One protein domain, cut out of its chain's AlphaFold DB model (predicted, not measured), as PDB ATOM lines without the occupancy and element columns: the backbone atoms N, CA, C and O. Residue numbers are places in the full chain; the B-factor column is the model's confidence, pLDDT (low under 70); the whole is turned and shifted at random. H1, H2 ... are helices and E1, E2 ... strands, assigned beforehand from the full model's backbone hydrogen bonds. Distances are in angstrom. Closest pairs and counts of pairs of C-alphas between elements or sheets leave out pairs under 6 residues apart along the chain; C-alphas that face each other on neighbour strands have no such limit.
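AT A GLANCE: This is residues 2 to 99 of the 130 residues of the protein "DgyrCDS734" of Dimorphilus gyrociliatus (UniProt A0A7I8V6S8). A small three-stranded sheet, E1, E2 and E5, and a two-stranded hairpin, E3 and E4, make an elongated head, from which residues 2 to 25 of the long helix H1 stick out as a bare arm. The hairpin sits at the helix end of the head, and a long loop within residues 42 to 61 reaches toward the far end. The printed part has 98 residues, with H1 first and then E1 to E5; both sheets are antiparallel, the larger in the order E1, E2, E5, and the class is mixed. It is extended, with a radius of gyration of the C-alphas of 22.8 A and spans of 85 by 27 by 17 A.

IN THESE COORDINATES: Find C-alpha 62 at (-38.517, 38.665, 41.886); from there E2, residues 62 to 69, runs 20.7 A. Its sheet also holds E1, residues 39 to 41, and E5, residues 87 to 92, 16.4 A long. E3 is residues 71 to 75 and E4 residues 78 to 81. H1, residues 2 to 27, runs 38.8 A from C-alpha 2 at (-31.022, 48.903, -24.470).

HOW THE PARTS SIT: Look first at inner strand E2, whose pairing is staggered: residues 62 to 67 pair with E5, at 137 degrees, and 67 to 69 with E1, at 142 degrees. N 65 and O 89 are 3.0 A apart; N 40 and O 68, in the hairpin E1 and E2, 2.8 A. In the hairpin E3 and E4, N 72 and O 80 are 2.8 A apart. The closest C-alphas of H1 and E3 are those of Thr 27 and Cys 75, 6.8 A. H1 is not on the larger sheet; 20 of its 22 O i to N i+4 pairs are within hydrogen-bond range.

THE WHOLE: The C-alphas of Ile 2 and Lys 99, the two farthest apart, are 85.0 A apart. The printed part has no cut; the links H1 to E1 and E1 to E2 are long. Look for pLDDT under 70 at residues 2 to 7 and 23 to 27.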
ATOM      1  N   ILE A   2     -30.374  50.062 -25.131       51.16
ATOM      2  CA  ILE A   2     -31.022  48.903 -24.470       51.16
ATOM      3  C   ILE A   2     -30.310  48.417 -23.181       51.16
ATOM      4  O   ILE A   2     -30.968  48.175 -22.176       51.16
ATOM      5  N   ALA A   3     -28.970  48.373 -23.139       52.06
ATOM      6  CA  ALA A   3     -28.222  47.930 -21.947       52.06
ATOM      7  C   ALA A   3     -28.323  48.889 -20.737       52.06
ATOM      8  O   ALA A   3     -28.326  48.443 -19.593       52.06
ATOM      9  N   ARG A   4     -28.471  50.204 -20.976       55.62
ATOM     10  CA  ARG A   4     -28.730  51.193 -19.908       55.62
ATOM     11  C   ARG A   4     -30.152  51.072 -19.347       55.62
ATOM     12  O   ARG A   4     -30.372  51.385 -18.185       55.62
ATOM     13  N   MET A   5     -31.094  50.579 -20.153       57.75
ATOM     14  CA  MET A   5     -32.483  50.353 -19.749       57.75
ATOM     15  C   MET A   5     -32.621  49.111 -18.851       57.75
ATOM     16  O   MET A   5     -33.283  49.181 -17.822       57.75
ATOM     17  N   HIS A   6     -31.919  48.014 -19.163       60.88
ATOM     18  CA  HIS A   6     -31.891  46.809 -18.317       60.88
ATOM     19  C   HIS A   6     -31.235  47.036 -16.941       60.88
ATOM     20  O   HIS A   6     -31.718  46.503 -15.942       60.88
ATOM     21  N   LEU A   7     -30.175  47.850 -16.867       64.31
ATOM     22  CA  LEU A   7     -29.490  48.162 -15.604       64.31
ATOM     23  C   LEU A   7     -30.375  48.987 -14.646       64.31
ATOM     24  O   LEU A   7     -30.361  48.765 -13.435       64.31
ATOM     25  N   ASN A   8     -31.201  49.887 -15.188       73.44
ATOM     26  CA  ASN A   8     -32.161  50.680 -14.413       73.44
ATOM     27  C   ASN A   8     -33.342  49.839 -13.896       73.44
ATOM     28  O   ASN A   8     -33.815  50.056 -12.786       73.44
ATOM     29  N   VAL A   9     -33.800  48.843 -14.660       84.44
ATOM     30  CA  VAL A   9     -34.862  47.928 -14.202       84.44
ATOM     31  C   VAL A   9     -34.356  47.026 -13.075       84.44
ATOM     32  O   VAL A   9     -35.034  46.868 -12.062       84.44
ATOM     33  N   LEU A  10     -33.143  46.481 -13.207       85.19
ATOM     34  CA  LEU A  10     -32.555  45.617 -12.182       85.19
ATOM     35  C   LEU A  10     -32.329  46.370 -10.859       85.19
ATOM     36  O   LEU A  10     -32.631  45.848  -9.791       85.19
ATOM     37  N   THR A  11     -31.854  47.615 -10.927       85.62
ATOM     38  CA  THR A  11     -31.653  48.461  -9.738       85.62
ATOM     39  C   THR A  11     -32.969  48.837  -9.050       85.62
ATOM     40  O   THR A  11     -33.028  48.801  -7.822       85.62
ATOM     41  N   LEU A  12     -34.044  49.114  -9.799       84.44
ATOM     42  CA  LEU A  12     -35.378  49.358  -9.230       84.44
ATOM     43  C   LEU A  12     -35.958  48.119  -8.532       84.44
ATOM     44  O   LEU A  12     -36.526  48.237  -7.446       84.44
ATOM     45  N   LEU A  13     -35.770  46.926  -9.107       86.31
ATOM     46  CA  LEU A  13     -36.193  45.671  -8.479       86.31
ATOM     47  C   LEU A  13     -35.432  45.417  -7.172       86.31
ATOM     48  O   LEU A  13     -36.052  45.108  -6.156       86.31
ATOM     49  N   ILE A  14     -34.115  45.635  -7.162       87.88
ATOM     50  CA  ILE A  14     -33.292  45.501  -5.951       87.88
ATOM     51  C   ILE A  14     -33.731  46.502  -4.871       87.88
ATOM     52  O   ILE A  14     -33.867  46.118  -3.713       87.88
ATOM     53  N   LEU A  15     -34.003  47.762  -5.233       83.19
ATOM     54  CA  LEU A  15     -34.484  48.781  -4.292       83.19
ATOM     55  C   LEU A  15     -35.868  48.444  -3.721       83.19
ATOM     56  O   LEU A  15     -36.068  48.586  -2.516       83.19
ATOM     57  N   SER A  16     -36.797  47.947  -4.543       83.69
ATOM     58  CA  SER A  16     -38.120  47.506  -4.068       83.69
ATOM     59  C   SER A  16     -38.028  46.318  -3.105       83.69
ATOM     60  O   SER A  16     -38.701  46.297  -2.075       83.69
ATOM     61  N   TYR A  17     -37.136  45.364  -3.390       82.00
ATOM     62  CA  TYR A  17     -36.901  44.209  -2.533       82.00
ATOM     63  C   TYR A  17     -36.248  44.631  -1.213       82.00
ATOM     64  O   TYR A  17     -36.663  44.191  -0.144       82.00
ATOM     65  N   LEU A  18     -35.282  45.554  -1.263       80.25
ATOM     66  CA  LEU A  18     -34.627  46.105  -0.076       80.25
ATOM     67  C   LEU A  18     -35.609  46.866   0.832       80.25
ATOM     68  O   LEU A  18     -35.547  46.719   2.052       80.25
ATOM     69  N   GLN A  19     -36.535  47.636   0.252       79.00
ATOM     70  CA  GLN A  19     -37.598  48.319   0.998       79.00
ATOM     71  C   GLN A  19     -38.563  47.328   1.666       79.00
ATOM     72  O   GLN A  19     -38.927  47.534   2.825       79.00
ATOM     73  N   LEU A  20     -38.920  46.232   0.985       74.19
ATOM     74  CA  LEU A  20     -39.740  45.165   1.572       74.19
ATOM     75  C   LEU A  20     -39.043  44.492   2.765       74.19
ATOM     76  O   LEU A  20     -39.641  44.347   3.829       74.19
ATOM     77  N   ILE A  21     -37.768  44.121   2.612       75.12
ATOM     78  CA  ILE A  21     -36.996  43.399   3.639       75.12
ATOM     79  C   ILE A  21     -36.813  44.242   4.915       75.12
ATOM     80  O   ILE A  21     -36.838  43.707   6.028       75.12
ATOM     81  N   LEU A  22     -36.623  45.561   4.785       70.50
ATOM     82  CA  LEU A  22     -36.434  46.446   5.940       70.50
ATOM     83  C   LEU A  22     -37.743  46.678   6.713       70.50
ATOM     84  O   LEU A  22     -37.732  46.694   7.945       70.50
ATOM     85  N   GLY A  23     -38.867  46.819   6.000       66.75
ATOM     86  CA  GLY A  23     -40.185  47.017   6.609       66.75
ATOM     87  C   GLY A  23     -40.633  45.829   7.465       66.75
ATOM     88  O   GLY A  23     -41.169  46.024   8.555       66.75
ATOM     89  N   ASP A  24     -40.338  44.607   7.020       67.75
ATOM     90  CA  ASP A  24     -40.787  43.370   7.674       67.75
ATOM     91  C   ASP A  24     -40.059  43.087   9.005       67.75
ATOM     92  O   ASP A  24     -40.601  42.507   9.946       67.75
ATOM     93  N   ASN A  25     -38.814  43.553   9.131       69.06
ATOM     94  CA  ASN A  25     -38.065  43.422  10.382       69.06
ATOM     95  C   ASN A  25     -38.568  44.384  11.465       69.06
ATOM     96  O   ASN A  25     -38.553  44.038  12.648       69.06
ATOM     97  N   LEU A  26     -39.033  45.575  11.076       66.69
ATOM     98  CA  LEU A  26     -39.518  46.576  12.024       66.69
ATOM     99  C   LEU A  26     -40.893  46.199  12.599       66.69
ATOM    100  O   LEU A  26     -41.150  46.412  13.781       66.69
ATOM    101  N   THR A  27     -41.757  45.575  11.796       68.75
ATOM    102  CA  THR A  27     -43.070  45.074  12.241       68.75
ATOM    103  C   THR A  27     -42.961  43.841  13.144       68.75
ATOM    104  O   THR A  27     -43.838  43.612  13.978       68.75
ATOM    105  N   LYS A  28     -41.869  43.073  13.038       80.69
ATOM    106  CA  LYS A  28     -41.613  41.866  13.840       80.69
ATOM    107  C   LYS A  28     -40.960  42.135  15.206       80.69
ATOM    108  O   LYS A  28     -40.802  41.201  15.996       80.69
ATOM    109  N   LEU A  29     -40.582  43.379  15.519       88.81
ATOM    110  CA  LEU A  29     -39.934  43.713  16.791       88.81
ATOM    111  C   LEU A  29     -40.854  43.399  17.984       88.81
ATOM    112  O   LEU A  29     -41.959  43.922  18.079       88.81
ATOM    113  N   LYS A  30     -40.390  42.569  18.926       92.12
ATOM    114  CA  LYS A  30     -41.123  42.220  20.154       92.12
ATOM    115  C   LYS A  30     -40.878  43.243  21.256       92.12
ATOM    116  O   LYS A  30     -39.717  43.537  21.546       92.12
ATOM    117  N   CYS A  31     -41.927  43.715  21.937       91.06
ATOM    118  CA  CYS A  31     -41.767  44.684  23.027       91.06
ATOM    119  C   CYS A  31     -40.920  44.120  24.186       91.06
ATOM    120  O   CYS A  31     -40.159  44.852  24.811       91.06
ATOM    121  N   SER A  32     -40.947  42.803  24.409       91.25
ATOM    122  CA  SER A  32     -40.116  42.119  25.414       91.25
ATOM    123  C   SER A  32     -38.605  42.193  25.147       91.25
ATOM    124  O   SER A  32     -37.817  41.880  26.032       91.25
ATOM    125  N   SER A  33     -38.191  42.554  23.928       92.00
ATOM    126  CA  SER A  33     -36.782  42.634  23.507       92.00
ATOM    127  C   SER A  33     -36.216  44.060  23.507       92.00
ATOM    128  O   SER A  33     -35.078  44.281  23.094       92.00
ATOM    129  N   LEU A  34     -37.003  45.036  23.976       92.00
ATOM    130  CA  LEU A  34     -36.588  46.432  24.081       92.00
ATOM    131  C   LEU A  34     -35.413  46.603  25.054       92.00
ATOM    132  O   LEU A  34     -35.281  45.890  26.052       92.00
ATOM    133  N   ARG A  35     -34.542  47.580  24.781       92.50
ATOM    134  CA  ARG A  35     -33.403  47.898  25.655       92.50
ATOM    135  C   ARG A  35     -33.864  48.688  26.876       92.50
ATOM    136  O   ARG A  35     -34.840  49.434  26.820       92.50
ATOM    137  N   LYS A  36     -33.118  48.572  27.980       92.00
ATOM    138  CA  LYS A  36     -33.313  49.433  29.159       92.00
ATOM    139  C   LYS A  36     -33.247  50.902  28.718       92.00
ATOM    140  O   LYS A  36     -32.330  51.276  27.993       92.00
ATOM    141  N   GLY A  37     -34.229  51.702  29.127       91.19
ATOM    142  CA  GLY A  37     -34.396  53.095  28.688       91.19
ATOM    143  C   GLY A  37     -35.399  53.294  27.544       91.19
ATOM    144  O   GLY A  37     -35.850  54.412  27.342       91.19
ATOM    145  N   GLN A  38     -35.809  52.231  26.839       93.81
ATOM    146  CA  GLN A  38     -36.887  52.272  25.831       93.81
ATOM    147  C   GLN A  38     -38.255  51.852  26.392       93.81
ATOM    148  O   GLN A  38     -39.237  51.745  25.659       93.81
ATOM    149  N   TYR A  39     -38.327  51.596  27.694       94.31
ATOM    150  CA  TYR A  39     -39.552  51.302  28.419       94.31
ATOM    151  C   TYR A  39     -39.408  51.732  29.881       94.31
ATOM    152  O   TYR A  39     -38.295  51.843  30.405       94.31
ATOM    153  N   ARG A  40     -40.546  51.925  30.542       94.62
ATOM    154  CA  ARG A  40     -40.678  52.155  31.982       94.62
ATOM    155  C   ARG A  40     -41.493  51.019  32.584       94.62
ATOM    156  O   ARG A  40     -42.506  50.653  32.009       94.62
ATOM    157  N   CYS A  41     -41.081  50.468  33.718       94.81
ATOM    158  CA  CYS A  41     -41.873  49.469  34.435       94.81
ATOM    159  C   CYS A  41     -42.535  50.078  35.666       94.81
ATOM    160  O   CYS A  41     -41.990  51.017  36.252       94.81
ATOM    161  N   ASP A  42     -43.686  49.527  36.034       94.62
ATOM    162  CA  ASP A  42     -44.338  49.822  37.305       94.62
ATOM    163  C   ASP A  42     -43.535  49.234  38.466       94.62
ATOM    164  O   ASP A  42     -42.800  48.250  38.328       94.62
ATOM    165  N   GLU A  43     -43.701  49.843  39.633       93.25
ATOM    166  CA  GLU A  43     -43.234  49.274  40.888       93.25
ATOM    167  C   GLU A  43     -44.134  48.090  41.290       93.25
ATOM    168  O   GLU A  43     -45.321  48.064  40.946       93.25
ATOM    169  N   PRO A  44     -43.594  47.078  41.993       93.19
ATOM    170  CA  PRO A  44     -44.406  45.976  42.488       93.19
ATOM    171  C   PRO A  44     -45.485  46.494  43.443       93.19
ATOM    172  O   PRO A  44     -45.232  47.370  44.271       93.19
ATOM    173  N   LEU A  45     -46.688  45.928  43.334       92.50
ATOM    174  CA  LEU A  45     -47.806  46.271  44.210       92.50
ATOM    175  C   LEU A  45     -47.442  45.957  45.662       92.50
ATOM    176  O   LEU A  45     -46.796  44.948  45.934       92.50
ATOM    177  N   ILE A  46     -47.852  46.818  46.588       92.31
ATOM    178  CA  ILE A  46     -47.614  46.626  48.017       92.31
ATOM    179  C   ILE A  46     -48.894  46.105  48.665       92.31
ATOM    180  O   ILE A  46     -49.953  46.720  48.540       92.31
ATOM    181  N   ASP A  47     -48.784  44.981  49.369       92.00
ATOM    182  CA  ASP A  47     -49.853  44.426  50.194       92.00
ATOM    183  C   ASP A  47     -50.132  45.384  51.375       92.00
ATOM    184  O   ASP A  47     -49.204  45.685  52.136       92.00
ATOM    185  N   PRO A  48     -51.371  45.883  51.555       90.62
ATOM    186  CA  PRO A  48     -51.694  46.854  52.603       90.62
ATOM    187  C   PRO A  48     -51.620  46.275  54.023       90.62
ATOM    188  O   PRO A  48     -51.410  47.024  54.974       90.62
ATOM    189  N   GLU A  49     -51.787  44.964  54.188       88.19
ATOM    190  CA  GLU A  49     -51.754  44.294  55.487       88.19
ATOM    191  C   GLU A  49     -50.315  44.025  55.939       88.19
ATOM    192  O   GLU A  49     -49.988  44.146  57.126       88.19
ATOM    193  N   ARG A  50     -49.451  43.666  54.984       88.88
ATOM    194  CA  ARG A  50     -48.054  43.296  55.248       88.88
ATOM    195  C   ARG A  50     -47.070  44.429  55.036       88.88
ATOM    196  O   ARG A  50     -45.988  44.353  55.599       88.88
ATOM    197  N   GLN A  51     -47.418  45.448  54.250       89.69
ATOM    198  CA  GLN A  51     -46.516  46.506  53.771       89.69
ATOM    199  C   GLN A  51     -45.290  45.949  53.020       89.69
ATOM    200  O   GLN A  51     -44.192  46.503  53.077       89.69
ATOM    201  N   ALA A  52     -45.476  44.829  52.318       89.69
ATOM    202  CA  ALA A  52     -44.452  44.140  51.539       89.69
ATOM    203  C   ALA A  52     -44.886  43.996  50.075       89.69
ATOM    204  O   ALA A  52     -46.070  44.110  49.762       89.69
ATOM    205  N   ALA A  53     -43.928  43.743  49.179       91.75
ATOM    206  CA  ALA A  53     -44.223  43.504  47.771       91.75
ATOM    207  C   ALA A  53     -45.100  42.256  47.608       91.75
ATOM    208  O   ALA A  53     -44.727  41.161  48.039       91.75
ATOM    209  N   ASP A  54     -46.243  42.436  46.961       91.25
ATOM    210  CA  ASP A  54     -47.193  41.379  46.673       91.25
ATOM    211  C   ASP A  54     -46.622  40.403  45.632       91.25
ATOM    212  O   ASP A  54     -45.878  40.781  44.716       91.25
ATOM    213  N   ASN A  55     -46.951  39.121  45.802       89.00
ATOM    214  CA  ASN A  55     -46.510  38.025  44.936       89.00
ATOM    215  C   ASN A  55     -44.982  37.980  44.674       89.00
ATOM    216  O   ASN A  55     -44.532  37.568  43.602       89.00
ATOM    217  N   CYS A  56     -44.163  38.399  45.647       92.56
ATOM    218  CA  CYS A  56     -42.707  38.273  45.577       92.56
ATOM    219  C   CYS A  56     -42.286  36.808  45.779       92.56
ATOM    220  O   CYS A  56     -42.610  36.197  46.795       92.56
ATOM    221  N   ASN A  57     -41.555  36.238  44.821       93.56
ATOM    222  CA  ASN A  57     -41.073  34.859  44.903       93.56
ATOM    223  C   ASN A  57     -39.876  34.752  45.874       93.56
ATOM    224  O   ASN A  57     -38.943  35.551  45.791       93.56
ATOM    225  N   GLU A  58     -39.900  33.763  46.774       91.44
ATOM    226  CA  GLU A  58     -38.883  33.562  47.820       91.44
ATOM    227  C   GLU A  58     -37.496  33.225  47.260       91.44
ATOM    228  O   GLU A  58     -36.500  33.858  47.619       91.44
ATOM    229  N   GLU A  59     -37.435  32.264  46.340       92.44
ATOM    230  CA  GLU A  59     -36.185  31.728  45.803       92.44
ATOM    231  C   GLU A  59     -35.507  32.723  44.859       92.44
ATOM    232  O   GLU A  59     -34.313  33.001  44.960       92.44
ATOM    233  N   THR A  60     -36.285  33.289  43.935       94.06
ATOM    234  CA  THR A  60     -35.756  34.189  42.900       94.06
ATOM    235  C   THR A  60     -35.671  35.639  43.360       94.06
ATOM    236  O   THR A  60     -34.959  36.424  42.736       94.06
ATOM    237  N   ARG A  61     -36.386  36.015  44.433       93.38
ATOM    238  CA  ARG A  61     -36.525  37.403  44.910       93.38
ATOM    239  C   ARG A  61     -36.988  38.351  43.803       93.38
ATOM    240  O   ARG A  61     -36.491  39.470  43.668       93.38
ATOM    241  N   THR A  62     -37.932  37.885  42.985       94.69
ATOM    242  CA  THR A  62     -38.517  38.665  41.886       94.69
ATOM    243  C   THR A  62     -40.040  38.682  41.930       94.69
ATOM    244  O   THR A  62     -40.672  37.750  42.428       94.69
ATOM    245  N   SER A  63     -40.623  39.761  41.409       94.88
ATOM    246  CA  SER A  63     -42.066  39.925  41.216       94.88
ATOM    247  C   SER A  63     -42.350  40.379  39.782       94.88
ATOM    248  O   SER A  63     -41.488  40.969  39.124       94.88
ATOM    249  N   ARG A  64     -43.538  40.054  39.265       94.50
ATOM    250  CA  ARG A  64     -43.951  40.406  37.900       94.50
ATOM    251  C   ARG A  64     -44.650  41.755  37.896       94.50
ATOM    252  O   ARG A  64     -45.645  41.938  38.589       94.50
ATOM    253  N   VAL A  65     -44.176  42.655  37.044       94.88
ATOM    254  CA  VAL A  65     -44.754  43.990  36.861       94.88
ATOM    255  C   VAL A  65     -45.024  44.270  35.392       94.88
ATOM    256  O   VAL A  65     -44.458  43.630  34.500       94.88
ATOM    257  N   TRP A  66     -45.905  45.233  35.141       94.50
ATOM    258  CA  TRP A  66     -46.178  45.728  33.800       94.50
ATOM    259  C   TRP A  66     -45.140  46.764  33.382       94.50
ATOM    260  O   TRP A  66     -44.738  47.614  34.174       94.50
ATOM    261  N   CYS A  67     -44.726  46.698  32.120       94.81
ATOM    262  CA  CYS A  67     -43.831  47.664  31.505       94.81
ATOM    263  C   CYS A  67     -44.489  48.331  30.292       94.81
ATOM    264  O   CYS A  67     -45.231  47.706  29.526       94.81
ATOM    265  N   TYR A  68     -44.188  49.613  30.128       95.12
ATOM    266  CA  TYR A  68     -44.750  50.542  29.159       95.12
ATOM    267  C   TYR A  68     -43.626  50.996  28.232       95.12
ATOM    268  O   TYR A  68     -42.672  51.628  28.698       95.12
ATOM    269  N   PRO A  69     -43.689  50.655  26.939       95.25
ATOM    270  CA  PRO A  69     -42.760  51.183  25.952       95.25
ATOM    271  C   PRO A  69     -42.868  52.710  25.881       95.25
ATOM    272  O   PRO A  69     -43.951  53.259  26.088       95.25
ATOM    273  N   VAL A  70     -41.755  53.388  25.595       94.81
ATOM    274  CA  VAL A  70     -41.727  54.852  25.432       94.81
ATOM    275  C   VAL A  70     -42.635  55.308  24.287       94.81
ATOM    276  O   VAL A  70     -43.051  54.518  23.440       94.81
ATOM    277  N   GLU A  71     -42.961  56.594  24.262       94.62
ATOM    278  CA  GLU A  71     -43.716  57.172  23.154       94.62
ATOM    279  C   GLU A  71     -43.005  56.984  21.803       94.62
ATOM    280  O   GLU A  71     -41.776  56.976  21.716       94.62
ATOM    281  N   ASN A  72     -43.796  56.836  20.739       91.62
ATOM    282  CA  ASN A  72     -43.344  56.718  19.352       91.62
ATOM    283  C   ASN A  72     -42.454  55.498  19.051       91.62
ATOM    284  O   ASN A  72     -41.729  55.497  18.055       91.62
ATOM    285  N   ILE A  73     -42.527  54.435  19.859       90.62
ATOM    286  CA  ILE A  73     -41.852  53.164  19.564       90.62
ATOM    287  C   ILE A  73     -42.821  52.156  18.938       90.62
ATOM    288  O   ILE A  73     -43.929  51.948  19.439       90.62
ATOM    289  N   LEU A  74     -42.407  51.533  17.831       90.62
ATOM    290  CA  LEU A  74     -43.147  50.462  17.161       90.62
ATOM    291  C   LEU A  74     -42.667  49.111  17.697       90.62
ATOM    292  O   LEU A  74     -41.521  48.733  17.467       90.62
ATOM    293  N   CYS A  75     -43.531  48.382  18.396       90.06
ATOM    294  CA  CYS A  75     -43.271  47.000  18.794       90.06
ATOM    295  C   CYS A  75     -44.585  46.210  18.841       90.06
ATOM    296  O   CYS A  75     -45.665  46.786  18.927       90.06
ATOM    297  N   ASP A  76     -44.510  44.890  18.664       90.31
ATOM    298  CA  ASP A  76     -45.675  44.002  18.530       90.31
ATOM    299  C   ASP A  76     -46.721  44.509  17.508       90.31
ATOM    300  O   ASP A  76     -47.930  44.327  17.662       90.31
ATOM    301  N   GLY A  77     -46.238  45.160  16.440       87.69
ATOM    302  CA  GLY A  77     -47.051  45.698  15.347       87.69
ATOM    303  C   GLY A  77     -47.867  46.952  15.686       87.69
ATOM    304  O   GLY A  77     -48.741  47.319  14.901       87.69
ATOM    305  N   LYS A  78     -47.625  47.610  16.830       90.44
ATOM    306  CA  LYS A  78     -48.351  48.819  17.260       90.44
ATOM    307  C   LYS A  78     -47.391  49.912  17.723       90.44
ATOM    308  O   LYS A  78     -46.350  49.632  18.313       90.44
ATOM    309  N   VAL A  79     -47.740  51.166  17.442       91.12
ATOM    310  CA  VAL A  79     -47.012  52.327  17.972       91.12
ATOM    311  C   VAL A  79     -47.532  52.622  19.376       91.12
ATOM    312  O   VAL A  79     -48.743  52.726  19.582       91.12
ATOM    313  N   HIS A  80     -46.627  52.722  20.347       92.31
ATOM    314  CA  HIS A  80     -46.960  53.006  21.741       92.31
ATOM    315  C   HIS A  80     -46.842  54.503  22.058       92.31
ATOM    316  O   HIS A  80     -45.964  55.192  21.547       92.31
ATOM    317  N   ASN A  81     -47.707  54.992  22.953       92.19
ATOM    318  CA  ASN A  81     -47.773  56.401  23.370       92.19
ATOM    319  C   ASN A  81     -47.193  56.630  24.783       92.19
ATOM    320  O   ASN A  81     -47.559  57.593  25.444       92.19
ATOM    321  N   GLY A  82     -46.381  55.712  25.320       89.50
ATOM    322  CA  GLY A  82     -45.833  55.832  26.682       89.50
ATOM    323  C   GLY A  82     -46.749  55.359  27.821       89.50
ATOM    324  O   GLY A  82     -46.257  55.055  28.902       89.50
ATOM    325  N   SER A  83     -48.067  55.261  27.603       91.06
ATOM    326  CA  SER A  83     -49.045  54.864  28.643       91.06
ATOM    327  C   SER A  83     -49.704  53.500  28.417       91.06
ATOM    328  O   SER A  83     -50.459  53.020  29.260       91.06
ATOM    329  N   THR A  84     -49.452  52.852  27.283       91.44
ATOM    330  CA  THR A  84     -50.037  51.547  26.963       91.44
ATOM    331  C   THR A  84     -49.161  50.416  27.494       91.44
ATOM    332  O   THR A  84     -47.949  50.406  27.278       91.44
ATOM    333  N   ARG A  85     -49.774  49.441  28.180       92.38
ATOM    334  CA  ARG A  85     -49.068  48.239  28.651       92.38
ATOM    335  C   ARG A  85     -48.480  47.500  27.450       92.38
ATOM    336  O   ARG A  85     -49.215  47.171  26.522       92.38
ATOM    337  N   GLY A  86     -47.174  47.250  27.473       90.56
ATOM    338  CA  GLY A  86     -46.478  46.509  26.422       90.56
ATOM    339  C   GLY A  86     -46.294  45.044  26.788       90.56
ATOM    340  O   GLY A  86     -46.770  44.157  26.090       90.56
ATOM    341  N   PHE A  87     -45.610  44.783  27.901       94.00
ATOM    342  CA  PHE A  87     -45.224  43.431  28.306       94.00
ATOM    343  C   PHE A  87     -45.064  43.325  29.827       94.00
ATOM    344  O   PHE A  87     -45.013  44.339  30.525       94.00
ATOM    345  N   GLN A  88     -44.999  42.096  30.345       94.12
ATOM    346  CA  GLN A  88     -44.627  41.839  31.737       94.12
ATOM    347  C   GLN A  88     -43.140  41.535  31.845       94.12
ATOM    348  O   GLN A  88     -42.597  40.787  31.029       94.12
ATOM    349  N   MET A  89     -42.505  42.059  32.887       92.38
ATOM    350  CA  MET A  89     -41.119  41.746  33.214       92.38
ATOM    351  C   MET A  89     -40.976  41.422  34.696       92.38
ATOM    352  O   MET A  89     -41.772  41.860  35.527       92.38
ATOM    353  N   THR A  90     -39.968  40.621  35.026       93.44
ATOM    354  CA  THR A  90     -39.605  40.325  36.408       93.44
ATOM    355  C   THR A  90     -38.652  41.393  36.927       93.44
ATOM    356  O   THR A  90     -37.593  41.644  36.347       93.44
ATOM    357  N   VAL A  91     -39.036  42.033  38.025       93.06
ATOM    358  CA  VAL A  91     -38.222  43.024  38.734       93.06
ATOM    359  C   VAL A  91     -37.811  42.479  40.098       93.06
ATOM    360  O   VAL A  91     -38.537  41.660  40.671       93.06
ATOM    361  N   PRO A  92     -36.646  42.887  40.626       94.00
ATOM    362  CA  PRO A  92     -36.215  42.463  41.951       94.00
ATOM    363  C   PRO A  92     -37.171  42.987  43.030       94.00
ATOM    364  O   PRO A  92     -37.601  44.139  42.988       94.00
ATOM    365  N   CYS A  93     -37.466  42.148  44.019       93.50
ATOM    366  CA  CYS A  93     -38.272  42.487  45.188       93.50
ATOM    367  C   CYS A  93     -37.606  41.975  46.471       93.50
ATOM    368  O   CYS A  93     -36.787  41.054  46.457       93.50
ATOM    369  N   LYS A  94     -37.952  42.588  47.605       90.50
ATOM    370  CA  LYS A  94     -37.544  42.095  48.922       90.50
ATOM    371  C   LYS A  94     -38.595  41.116  49.414       90.50
ATOM    372  O   LYS A  94     -39.700  41.524  49.764       90.50
ATOM    373  N   TRP A  95     -38.240  39.839  49.428       90.25
ATOM    374  CA  TRP A  95     -39.104  38.821  50.000       90.25
ATOM    375  C   TRP A  95     -39.192  38.980  51.521       90.25
ATOM    376  O   TRP A  95     -38.204  39.312  52.180       90.25
ATOM    377  N   THR A  96     -40.385  38.749  52.066       87.94
ATOM    378  CA  THR A  96     -40.653  38.790  53.506       87.94
ATOM    379  C   THR A  96     -41.394  37.520  53.916       87.94
ATOM    380  O   THR A  96     -42.164  36.978  53.129       87.94
ATOM    381  N   ASN A  97     -41.214  37.084  55.167       85.44
ATOM    382  CA  ASN A  97     -41.830  35.879  55.751       85.44
ATOM    383  C   ASN A  97     -43.371  35.973  55.929       85.44
ATOM    384  O   ASN A  97     -43.940  35.324  56.808       85.44
ATOM    385  N   GLY A  98     -44.053  36.857  55.194       86.44
ATOM    386  CA  GLY A  98     -45.494  37.103  55.312       86.44
ATOM    387  C   GLY A  98     -45.932  37.768  56.623       86.44
ATOM    388  O   GLY A  98     -47.131  37.816  56.903       86.44
ATOM    389  N   LYS A  99     -44.982  38.250  57.434       88.06
ATOM    390  CA  LYS A  99     -45.220  38.947  58.707       88.06
ATOM    391  C   LYS A  99     -45.631  40.396  58.464       88.06
ATOM    392  O   LYS A  99     -45.231  40.990  57.466       88.06
TER     393      LYS A  99